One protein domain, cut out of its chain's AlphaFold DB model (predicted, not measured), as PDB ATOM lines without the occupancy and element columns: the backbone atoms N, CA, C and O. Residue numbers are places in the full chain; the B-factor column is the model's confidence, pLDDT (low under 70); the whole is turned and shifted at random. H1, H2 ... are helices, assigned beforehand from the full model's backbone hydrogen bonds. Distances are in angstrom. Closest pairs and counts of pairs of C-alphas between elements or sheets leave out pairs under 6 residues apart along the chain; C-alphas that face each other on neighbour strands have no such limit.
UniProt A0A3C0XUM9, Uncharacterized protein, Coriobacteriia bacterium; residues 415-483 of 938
ATOM      1  N   SER A 415      49.420  52.089  79.992       75.56
ATOM      2  CA  SER A 415      50.456  51.637  80.917       75.56
ATOM      3  C   SER A 415      49.933  50.621  81.930       75.56
ATOM      4  O   SER A 415      48.776  50.656  82.356       75.56
ATOM      5  N   SER A 416      50.808  49.693  82.322       68.25
ATOM      6  CA  SER A 416      50.538  48.754  83.404       68.25
ATOM      7  C   SER A 416      50.628  49.479  84.751       68.25
ATOM      8  O   SER A 416      51.538  50.264  85.009       68.25
ATOM      9  N   SER A 417      49.660  49.231  85.629       61.72
ATOM     10  CA  SER A 417      49.633  49.770  86.986       61.72
ATOM     11  C   SER A 417      49.528  48.643  88.007       61.72
ATOM     12  O   SER A 417      48.589  47.845  87.972       61.72
ATOM     13  N   ALA A 418      50.474  48.614  88.954       54.56
ATOM     14  CA  ALA A 418      50.478  47.678  90.080       54.56
ATOM     15  C   ALA A 418      49.260  47.868  91.007       54.56
ATOM     16  O   ALA A 418      48.788  46.919  91.633       54.56
ATOM     17  N   THR A 419      48.721  49.091  91.075       53.19
ATOM     18  CA  THR A 419      47.518  49.439  91.838       53.19
ATOM     19  C   THR A 419      46.633  50.366  91.012       53.19
ATOM     20  O   THR A 419      46.910  51.558  90.896       53.19
ATOM     21  N   GLY A 420      45.546  49.844  90.445       58.16
ATOM     22  CA  GLY A 420      44.621  50.650  89.654       58.16
ATOM     23  C   GLY A 420      44.017  49.886  88.484       58.16
ATOM     24  O   GLY A 420      43.793  48.679  88.558       58.16
ATOM     25  N   ARG A 421      43.704  50.617  87.417       68.81
ATOM     26  CA  ARG A 421      43.063  50.126  86.190       68.81
ATOM     27  C   ARG A 421      44.082  50.232  85.062       68.81
ATOM     28  O   ARG A 421      44.710  51.279  84.956       68.81
ATOM     29  N   SER A 422      44.260  49.174  84.274       72.06
ATOM     30  CA  SER A 422      45.214  49.152  83.155       72.06
ATOM     31  C   SER A 422      44.529  48.576  81.918       72.06
ATOM     32  O   SER A 422      43.979  47.478  81.988       72.06
ATOM     33  N   LEU A 423      44.557  49.288  80.794       83.44
ATOM     34  CA  LEU A 423      44.115  48.778  79.495       83.44
ATOM     35  C   LEU A 423      45.282  48.896  78.513       83.44
ATOM     36  O   LEU A 423      45.324  49.801  77.682       83.44
ATOM     37  N   THR A 424      46.260  48.001  78.659       83.81
ATOM     38  CA  THR A 424      47.463  48.014  77.821       83.81
ATOM     39  C   THR A 424      47.147  47.599  76.384       83.81
ATOM     40  O   THR A 424      46.064  47.088  76.082       83.81
ATOM     41  N   CYS A 425      48.111  47.786  75.484       87.12
ATOM     42  CA  CYS A 425      47.971  47.448  74.072       87.12
ATOM     43  C   CYS A 425      47.515  45.992  73.859       87.12
ATOM     44  O   CYS A 425      46.552  45.763  73.127       87.12
ATOM     45  N   ALA A 426      48.118  45.014  74.544       86.94
ATOM     46  CA  ALA A 426      47.802  43.589  74.422       86.94
ATOM     47  C   ALA A 426      46.421  43.195  74.964       86.94
ATOM     48  O   ALA A 426      45.919  42.125  74.610       86.94
ATOM     49  N   SER A 427      45.773  44.038  75.777       87.88
ATOM     50  CA  SER A 427      44.365  43.835  76.147       87.88
ATOM     51  C   SER A 427      43.429  43.957  74.937       87.88
ATOM     52  O   SER A 427      42.345  43.375  74.947       87.88
ATOM     53  N   CYS A 428      43.857  44.672  73.894       89.69
ATOM     54  CA  CYS A 428      43.110  44.884  72.653       89.69
ATOM     55  C   CYS A 428      43.770  44.197  71.447       89.69
ATOM     56  O   CYS A 428      43.073  43.742  70.541       89.69
ATOM     57  N   HIS A 429      45.100  44.109  71.438       90.62
ATOM     58  CA  HIS A 429      45.927  43.668  70.321       90.62
ATOM     59  C   HIS A 429      46.851  42.526  70.747       90.62
ATOM     60  O   HIS A 429      48.047  42.728  70.955       90.62
ATOM     61  N   ASN A 430      46.325  41.304  70.871       90.81
ATOM     62  CA  ASN A 430      47.198  40.154  71.092       90.81
ATOM     63  C   ASN A 430      48.094  39.952  69.870       90.81
ATOM     64  O   ASN A 430      47.633  39.482  68.830       90.81
ATOM     65  N   VAL A 431      49.375  40.280  70.017       88.38
ATOM     66  CA  VAL A 431      50.382  40.249  68.948       88.38
ATOM     67  C   VAL A 431      50.533  38.877  68.291       88.38
ATOM     68  O   VAL A 431      50.943  38.806  67.136       88.38
ATOM     69  N   HIS A 432      50.150  37.805  68.990       88.50
ATOM     70  CA  HIS A 432      50.173  36.441  68.465       88.50
ATOM     71  C   HIS A 432      48.925  36.088  67.651       88.50
ATOM     72  O   HIS A 432      48.963  35.135  66.882       88.50
ATOM     73  N   ASN A 433      47.816  36.815  67.814       88.75
ATOM     74  CA  ASN A 433      46.518  36.446  67.242       88.75
ATOM     75  C   ASN A 433      45.976  37.457  66.224       88.75
ATOM     76  O   ASN A 433      45.261  37.071  65.301       88.75
ATOM     77  N   VAL A 434      46.289  38.745  66.381       91.38
ATOM     78  CA  VAL A 434      45.826  39.771  65.440       91.38
ATOM     79  C   VAL A 434      46.575  39.667  64.115       91.38
ATOM     80  O   VAL A 434      47.783  39.428  64.077       91.38
ATOM     81  N   THR A 435      45.855  39.869  63.019       89.44
ATOM     82  CA  THR A 435      46.384  39.800  61.655       89.44
ATOM     83  C   THR A 435      46.232  41.143  60.951       89.44
ATOM     84  O   THR A 435      45.589  42.080  61.444       89.44
ATOM     85  N   GLU A 436      46.851  41.274  59.781       81.69
ATOM     86  CA  GLU A 436      46.692  42.466  58.958       81.69
ATOM     87  C   GLU A 436      45.238  42.615  58.501       81.69
ATOM     88  O   GLU A 436      44.719  41.850  57.689       81.69
ATOM     89  N   GLY A 437      44.547  43.637  59.008       72.56
ATOM     90  CA  GLY A 437      43.283  44.058  58.400       72.56
ATOM     91  C   GLY A 437      43.556  44.715  57.046       72.56
ATOM     92  O   GLY A 437      44.556  45.411  56.903       72.56
ATOM     93  N   GLY A 438      42.679  44.524  56.058       72.31
ATOM     94  CA  GLY A 438      42.773  45.204  54.757       72.31
ATOM     95  C   GLY A 438      42.610  46.733  54.846       72.31
ATOM     96  O   GLY A 438      42.899  47.360  55.856       72.31
ATOM     97  N   THR A 439      42.081  47.376  53.808       67.31
ATOM     98  CA  THR A 439      41.946  48.852  53.782       67.31
ATOM     99  C   THR A 439      40.899  49.417  54.748       67.31
ATOM    100  O   THR A 439      40.827  50.629  54.931       67.31
ATOM    101  N   ALA A 440      40.077  48.565  55.370       69.06
ATOM    102  CA  ALA A 440      39.078  48.993  56.340       69.06
ATOM    103  C   ALA A 440      39.739  49.414  57.658       69.06
ATOM    104  O   ALA A 440      40.444  48.628  58.293       69.06
ATOM    105  N   ALA A 441      39.440  50.635  58.099       69.25
ATOM    106  CA  ALA A 441      39.891  51.158  59.381       69.25
ATOM    107  C   ALA A 441      39.442  50.267  60.551       69.25
ATOM    108  O   ALA A 441      40.247  49.790  61.346       69.25
ATOM    109  N   TRP A 442      38.147  49.985  60.619       77.31
ATOM    110  CA  TRP A 442      37.544  49.189  61.679       77.31
ATOM    111  C   TRP A 442      37.420  47.735  61.231       77.31
ATOM    112  O   TRP A 442      36.479  47.382  60.523       77.31
ATOM    113  N   ASN A 443      38.388  46.902  61.615       82.81
ATOM    114  CA  ASN A 443      38.453  45.500  61.214       82.81
ATOM    115  C   ASN A 443      38.730  44.599  62.424       82.81
ATOM    116  O   ASN A 443      39.751  44.759  63.091       82.81
ATOM    117  N   VAL A 444      37.845  43.627  62.659       88.19
ATOM    118  CA  VAL A 444      37.957  42.665  63.767       88.19
ATOM    119  C   VAL A 444      39.222  41.812  63.709       88.19
ATOM    120  O   VAL A 444      39.698  41.385  64.749       88.19
ATOM    121  N   ALA A 445      39.826  41.628  62.530       89.94
ATOM    122  CA  ALA A 445      41.103  40.925  62.379       89.94
ATOM    123  C   ALA A 445      42.257  41.594  63.152       89.94
ATOM    124  O   ALA A 445      43.220  40.933  63.526       89.94
ATOM    125  N   ARG A 446      42.147  42.904  63.413       88.12
ATOM    126  CA  ARG A 446      43.179  43.703  64.086       88.12
ATOM    127  C   ARG A 446      43.017  43.752  65.605       88.12
ATOM    128  O   ARG A 446      43.857  44.356  66.260       88.12
ATOM    129  N   VAL A 447      41.956  43.173  66.166       91.69
ATOM    130  CA  VAL A 447      41.650  43.234  67.602       91.69
ATOM    131  C   VAL A 447      41.344  41.852  68.167       91.69
ATOM    132  O   VAL A 447      41.006  40.914  67.450       91.69
ATOM    133  N   SER A 448      41.463  41.722  69.478       94.12
ATOM    134  CA  SER A 448      41.160  40.504  70.220       94.12
ATOM    135  C   SER A 448      39.976  40.717  71.159       94.12
ATOM    136  O   SER A 448      39.670  41.839  71.553       94.12
ATOM    137  N   THR A 449      39.285  39.639  71.516       94.81
ATOM    138  CA  THR A 449      38.156  39.696  72.450       94.81
ATOM    139  C   THR A 449      38.684  40.049  73.842       94.81
ATOM    140  O   THR A 449      39.536  39.320  74.345       94.81
ATOM    141  N   PRO A 450      38.187  41.094  74.526       92.31
ATOM    142  CA  PRO A 450      38.773  41.507  75.805       92.31
ATOM    143  C   PRO A 450      38.670  40.474  76.935       92.31
ATOM    144  O   PRO A 450      39.492  40.464  77.846       92.31
ATOM    145  N   SER A 451      37.669  39.587  76.884       92.50
ATOM    146  CA  SER A 451      37.507  38.487  77.846       92.50
ATOM    147  C   SER A 451      38.351  37.251  77.523       92.50
ATOM    148  O   SER A 451      38.435  36.345  78.346       92.50
ATOM    149  N   ASN A 452      38.925  37.185  76.320       94.88
ATOM    150  CA  ASN A 452      39.894  36.175  75.919       94.88
ATOM    151  C   ASN A 452      40.651  36.668  74.680       94.88
ATOM    152  O   ASN A 452      40.168  36.543  73.552       94.88
ATOM    153  N   THR A 453      41.855  37.194  74.871       93.88
ATOM    154  CA  THR A 453      42.634  37.809  73.798       93.88
ATOM    155  C   THR A 453      43.181  36.789  72.788       93.88
ATOM    156  O   THR A 453      43.774  37.169  71.782       93.88
ATOM    157  N   LYS A 454      42.957  35.486  72.996       92.62
ATOM    158  CA  LYS A 454      43.177  34.428  71.992       92.62
ATOM    159  C   LYS A 454      42.025  34.294  70.988       92.62
ATOM    160  O   LYS A 454      42.144  33.555  70.018       92.62
ATOM    161  N   ALA A 455      40.907  34.981  71.213       93.00
ATOM    162  CA  ALA A 455      39.728  34.932  70.358       93.00
ATOM    163  C   ALA A 455      39.520  36.250  69.601       93.00
ATOM    164  O   ALA A 455      39.881  37.328  70.073       93.00
ATOM    165  N   THR A 456      38.854  36.179  68.450       92.75
ATOM    166  CA  THR A 456      38.429  37.348  67.666       92.75
ATOM    167  C   THR A 456      36.984  37.718  68.022       92.75
ATOM    168  O   THR A 456      36.138  36.821  68.081       92.75
ATOM    169  N   PRO A 457      36.672  39.004  68.262       92.81
ATOM    170  CA  PRO A 457      35.309  39.423  68.569       92.81
ATOM    171  C   PRO A 457      34.394  39.265  67.346       92.81
ATOM    172  O   PRO A 457      34.850  39.329  66.206       92.81
ATOM    173  N   ALA A 458      33.088  39.088  67.579       90.62
ATOM    174  CA  ALA A 458      32.108  38.914  66.501       90.62
ATOM    175  C   ALA A 458      32.006  40.148  65.581       90.62
ATOM    176  O   ALA A 458      31.924  40.015  64.363       90.62
ATOM    177  N   ASP A 459      32.044  41.342  66.173       86.88
ATOM    178  CA  ASP A 459      32.100  42.636  65.497       86.88
ATOM    179  C   ASP A 459      32.750  43.689  66.422       86.88
ATOM    180  O   ASP A 459      33.095  43.408  67.575       86.88
ATOM    181  N   MET A 460      32.934  44.915  65.923       86.06
ATOM    182  CA  MET A 460      33.545  45.992  66.713       86.06
ATOM    183  C   MET A 460      32.676  46.490  67.876       86.06
ATOM    184  O   MET A 460      33.218  47.005  68.850       86.06
ATOM    185  N   THR A 461      31.353  46.347  67.809       85.62
ATOM    186  CA  THR A 461      30.471  46.676  68.936       85.62
ATOM    187  C   THR A 461      30.652  45.646  70.048       85.62
ATOM    188  O   THR A 461      30.850  46.024  71.200       85.62
ATOM    189  N   ALA A 462      30.674  44.355  69.707       87.19
ATOM    190  CA  ALA A 462      30.946  43.268  70.643       87.19
ATOM    191  C   ALA A 462      32.329  43.402  71.301       87.19
ATOM    192  O   ALA A 462      32.472  43.109  72.485       87.19
ATOM    193  N   PHE A 463      33.332  43.894  70.564       91.50
ATOM    194  CA  PHE A 463      34.641  44.238  71.121       91.50
ATOM    195  C   PHE A 463      34.531  45.274  72.252       91.50
ATOM    196  O   PHE A 463      34.949  44.990  73.373       91.50
ATOM    197  N   CYS A 464      33.917  46.437  71.997       91.06
ATOM    198  CA  CYS A 464      33.773  47.491  73.008       91.06
ATOM    199  C   CYS A 464      32.940  47.016  74.211       91.06
ATOM    200  O   CYS A 464      33.319  47.213  75.368       91.06
ATOM    201  N   LEU A 465      31.820  46.338  73.938       89.75
ATOM    202  CA  LEU A 465      30.934  45.798  74.970       89.75
ATOM    203  C   LEU A 465      31.568  44.655  75.768       89.75
ATOM    204  O   LEU A 465      31.091  44.371  76.856       89.75
ATOM    205  N   GLY A 466      32.655  44.036  75.295       90.50
ATOM    206  CA  GLY A 466      33.416  43.059  76.076       90.50
ATOM    207  C   GLY A 466      34.033  43.660  77.344       90.50
ATOM    208  O   GLY A 466      34.160  42.967  78.351       90.50
ATOM    209  N   CYS A 467      34.366  44.954  77.318       91.19
ATOM    210  CA  CYS A 467      34.833  45.695  78.489       91.19
ATOM    211  C   CYS A 467      33.691  46.448  79.172       91.19
ATOM    212  O   CYS A 467      33.580  46.401  80.394       91.19
ATOM    213  N   HIS A 468      32.860  47.153  78.397       90.31
ATOM    214  CA  HIS A 468      31.836  48.086  78.884       90.31
ATOM    215  C   HIS A 468      30.580  47.385  79.417       90.31
ATOM    216  O   HIS A 468      29.473  47.562  78.908       90.31
ATOM    217  N   THR A 469      30.766  46.596  80.474       85.81
ATOM    218  CA  THR A 469      29.712  45.881  81.199       85.81
ATOM    219  C   THR A 469      29.754  46.207  82.690       85.81
ATOM    220  O   THR A 469      30.672  46.871  83.178       85.81
ATOM    221  N   THR A 470      28.787  45.687  83.448       82.06
ATOM    222  CA  THR A 470      28.793  45.751  84.918       82.06
ATOM    223  C   THR A 470      30.006  45.069  85.557       82.06
ATOM    224  O   THR A 470      30.394  45.437  86.662       82.06
ATOM    225  N   THR A 471      30.594  44.070  84.890       86.75
ATOM    226  CA  THR A 471      31.703  43.265  85.418       86.75
ATOM    227  C   THR A 471      32.753  43.059  84.321       86.75
ATOM    228  O   THR A 471      32.720  42.036  83.632       86.75
ATOM    229  N   PRO A 472      33.672  44.023  84.115       87.56
ATOM    230  CA  PRO A 472      34.727  43.881  83.117       87.56
ATOM    231  C   PRO A 472      35.608  42.644  83.388       87.56
ATOM    232  O   PRO A 472      35.736  42.221  84.545       87.56
ATOM    233  N   PRO A 473      36.244  42.066  82.349       90.62
ATOM    234  CA  PRO A 473      37.080  40.881  82.494       90.62
ATOM    235  C   PRO A 473      38.218  41.067  83.503       90.62
ATOM    236  O   PRO A 473      38.886  42.101  83.549       90.62
ATOM    237  N   SER A 474      38.457  40.031  84.306       89.00
ATOM    238  CA  SER A 474      39.582  39.986  85.241       89.00
ATOM    239  C   SER A 474      40.807  39.356  84.588       89.00
ATOM    240  O   SER A 474      40.673  38.439  83.775       89.00
ATOM    241  N   ALA A 475      41.994  39.826  84.978       88.94
ATOM    242  CA  ALA A 475      43.257  39.271  84.504       88.94
ATOM    243  C   ALA A 475      43.294  37.754  84.747       88.94
ATOM    244  O   ALA A 475      43.042  37.298  85.861       88.94
ATOM    245  N   THR A 476      43.564  36.994  83.691       92.00
ATOM    246  CA  THR A 476      43.499  35.531  83.672       92.00
ATOM    247  C   THR A 476      44.584  35.015  82.737       92.00
ATOM    248  O   THR A 476      44.714  35.513  81.621       92.00
ATOM    249  N   ILE A 477      45.350  34.018  83.171       90.44
ATOM    250  CA  ILE A 477      46.326  33.323  82.330       90.44
ATOM    251  C   ILE A 477      46.026  31.830  82.436       90.44
ATOM    252  O   ILE A 477      46.104  31.251  83.517       90.44
ATOM    253  N   ALA A 478      45.613  31.242  81.321       92.38
ATOM    254  CA  ALA A 478      45.333  29.825  81.166       92.38
ATOM    255  C   ALA A 478      45.664  29.390  79.730       92.38
ATOM    256  O   ALA A 478      45.842  30.221  78.837       92.38
ATOM    257  N   ALA A 479      45.701  28.078  79.489       90.75
ATOM    258  CA  ALA A 479      46.071  27.526  78.186       90.75
ATOM    259  C   ALA A 479      45.173  28.017  77.028       90.75
ATOM    260  O   ALA A 479      45.660  28.286  75.928       90.75
ATOM    261  N   ASP A 480      43.867  28.160  77.272       91.12
ATOM    262  CA  ASP A 480      42.862  28.548  76.272       91.12
ATOM    263  C   ASP A 480      42.323  29.977  76.448       91.12
ATOM    264  O   ASP A 480      41.658  30.501  75.552       91.12
ATOM    265  N   THR A 481      42.629  30.621  77.577       93.50
ATOM    266  CA  THR A 481      42.056  31.907  77.973       93.50
ATOM    267  C   THR A 481      43.144  32.847  78.461       93.50
ATOM    268  O   THR A 481      43.838  32.554  79.433       93.50
ATOM    269  N   LEU A 482      43.267  34.004  77.811       92.25
ATOM    270  CA  LEU A 482      44.228  35.034  78.193       92.25
ATOM    271  C   LEU A 482      43.539  36.392  78.339       92.25
ATOM    272  O   LEU A 482      42.929  36.895  77.404       92.25
ATOM    273  N   VAL A 483      43.668  37.003  79.511       91.88
ATOM    274  CA  VAL A 483      43.355  38.409  79.778       91.88
ATOM    275  C   VAL A 483      44.592  38.970  80.480       91.88
ATOM    276  O   VAL A 483      44.770  38.736  81.676       91.88
TER     277      VAL A 483
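AT A GLANCE: This is residues 415 to 483 of the 938 residues of an uncharacterized protein of Coriobacteriia bacterium (UniProt A0A3C0XUM9). This domain has little regular structure: it is mostly winding loop, with two short helices, H1 and then H2, set apart in it. Residues 417 to 422 stick out, and the last residues fold back on themselves in a small antiparallel pairing. The 69 printed residues are all helix by class, with 12 in named elements and no named strand. The whole is compact, with a radius of gyration of the C-alphas of 12.1 A, yet elongated, spanning 38 by 25 by 23 A.

HOW THE PARTS SIT: H1, residues 425 to 428, and H2, residues 460 to 467, are apart. H1 is too short for an O i to N i+4 pair; in H2, 3 of 4 are within hydrogen-bond range. Residues 476 to 477 pair with 482 to 483.

IN THESE COORDINATES: H1 begins at C-alpha 425 (47.971, 47.448, 74.072) and spans 5.7 A. H2 spans 11.8 A, ending at C-alpha 467 (34.833, 45.695, 78.489).

THE WHOLE: The farthest C-alphas, those of Thr 419 and Thr 439, are 38.5 A apart. The printed part has no cut. A long link of 31 residues joins H1 to H2. Residues 416 to 421 and 439 to 441 have pLDDT under 70.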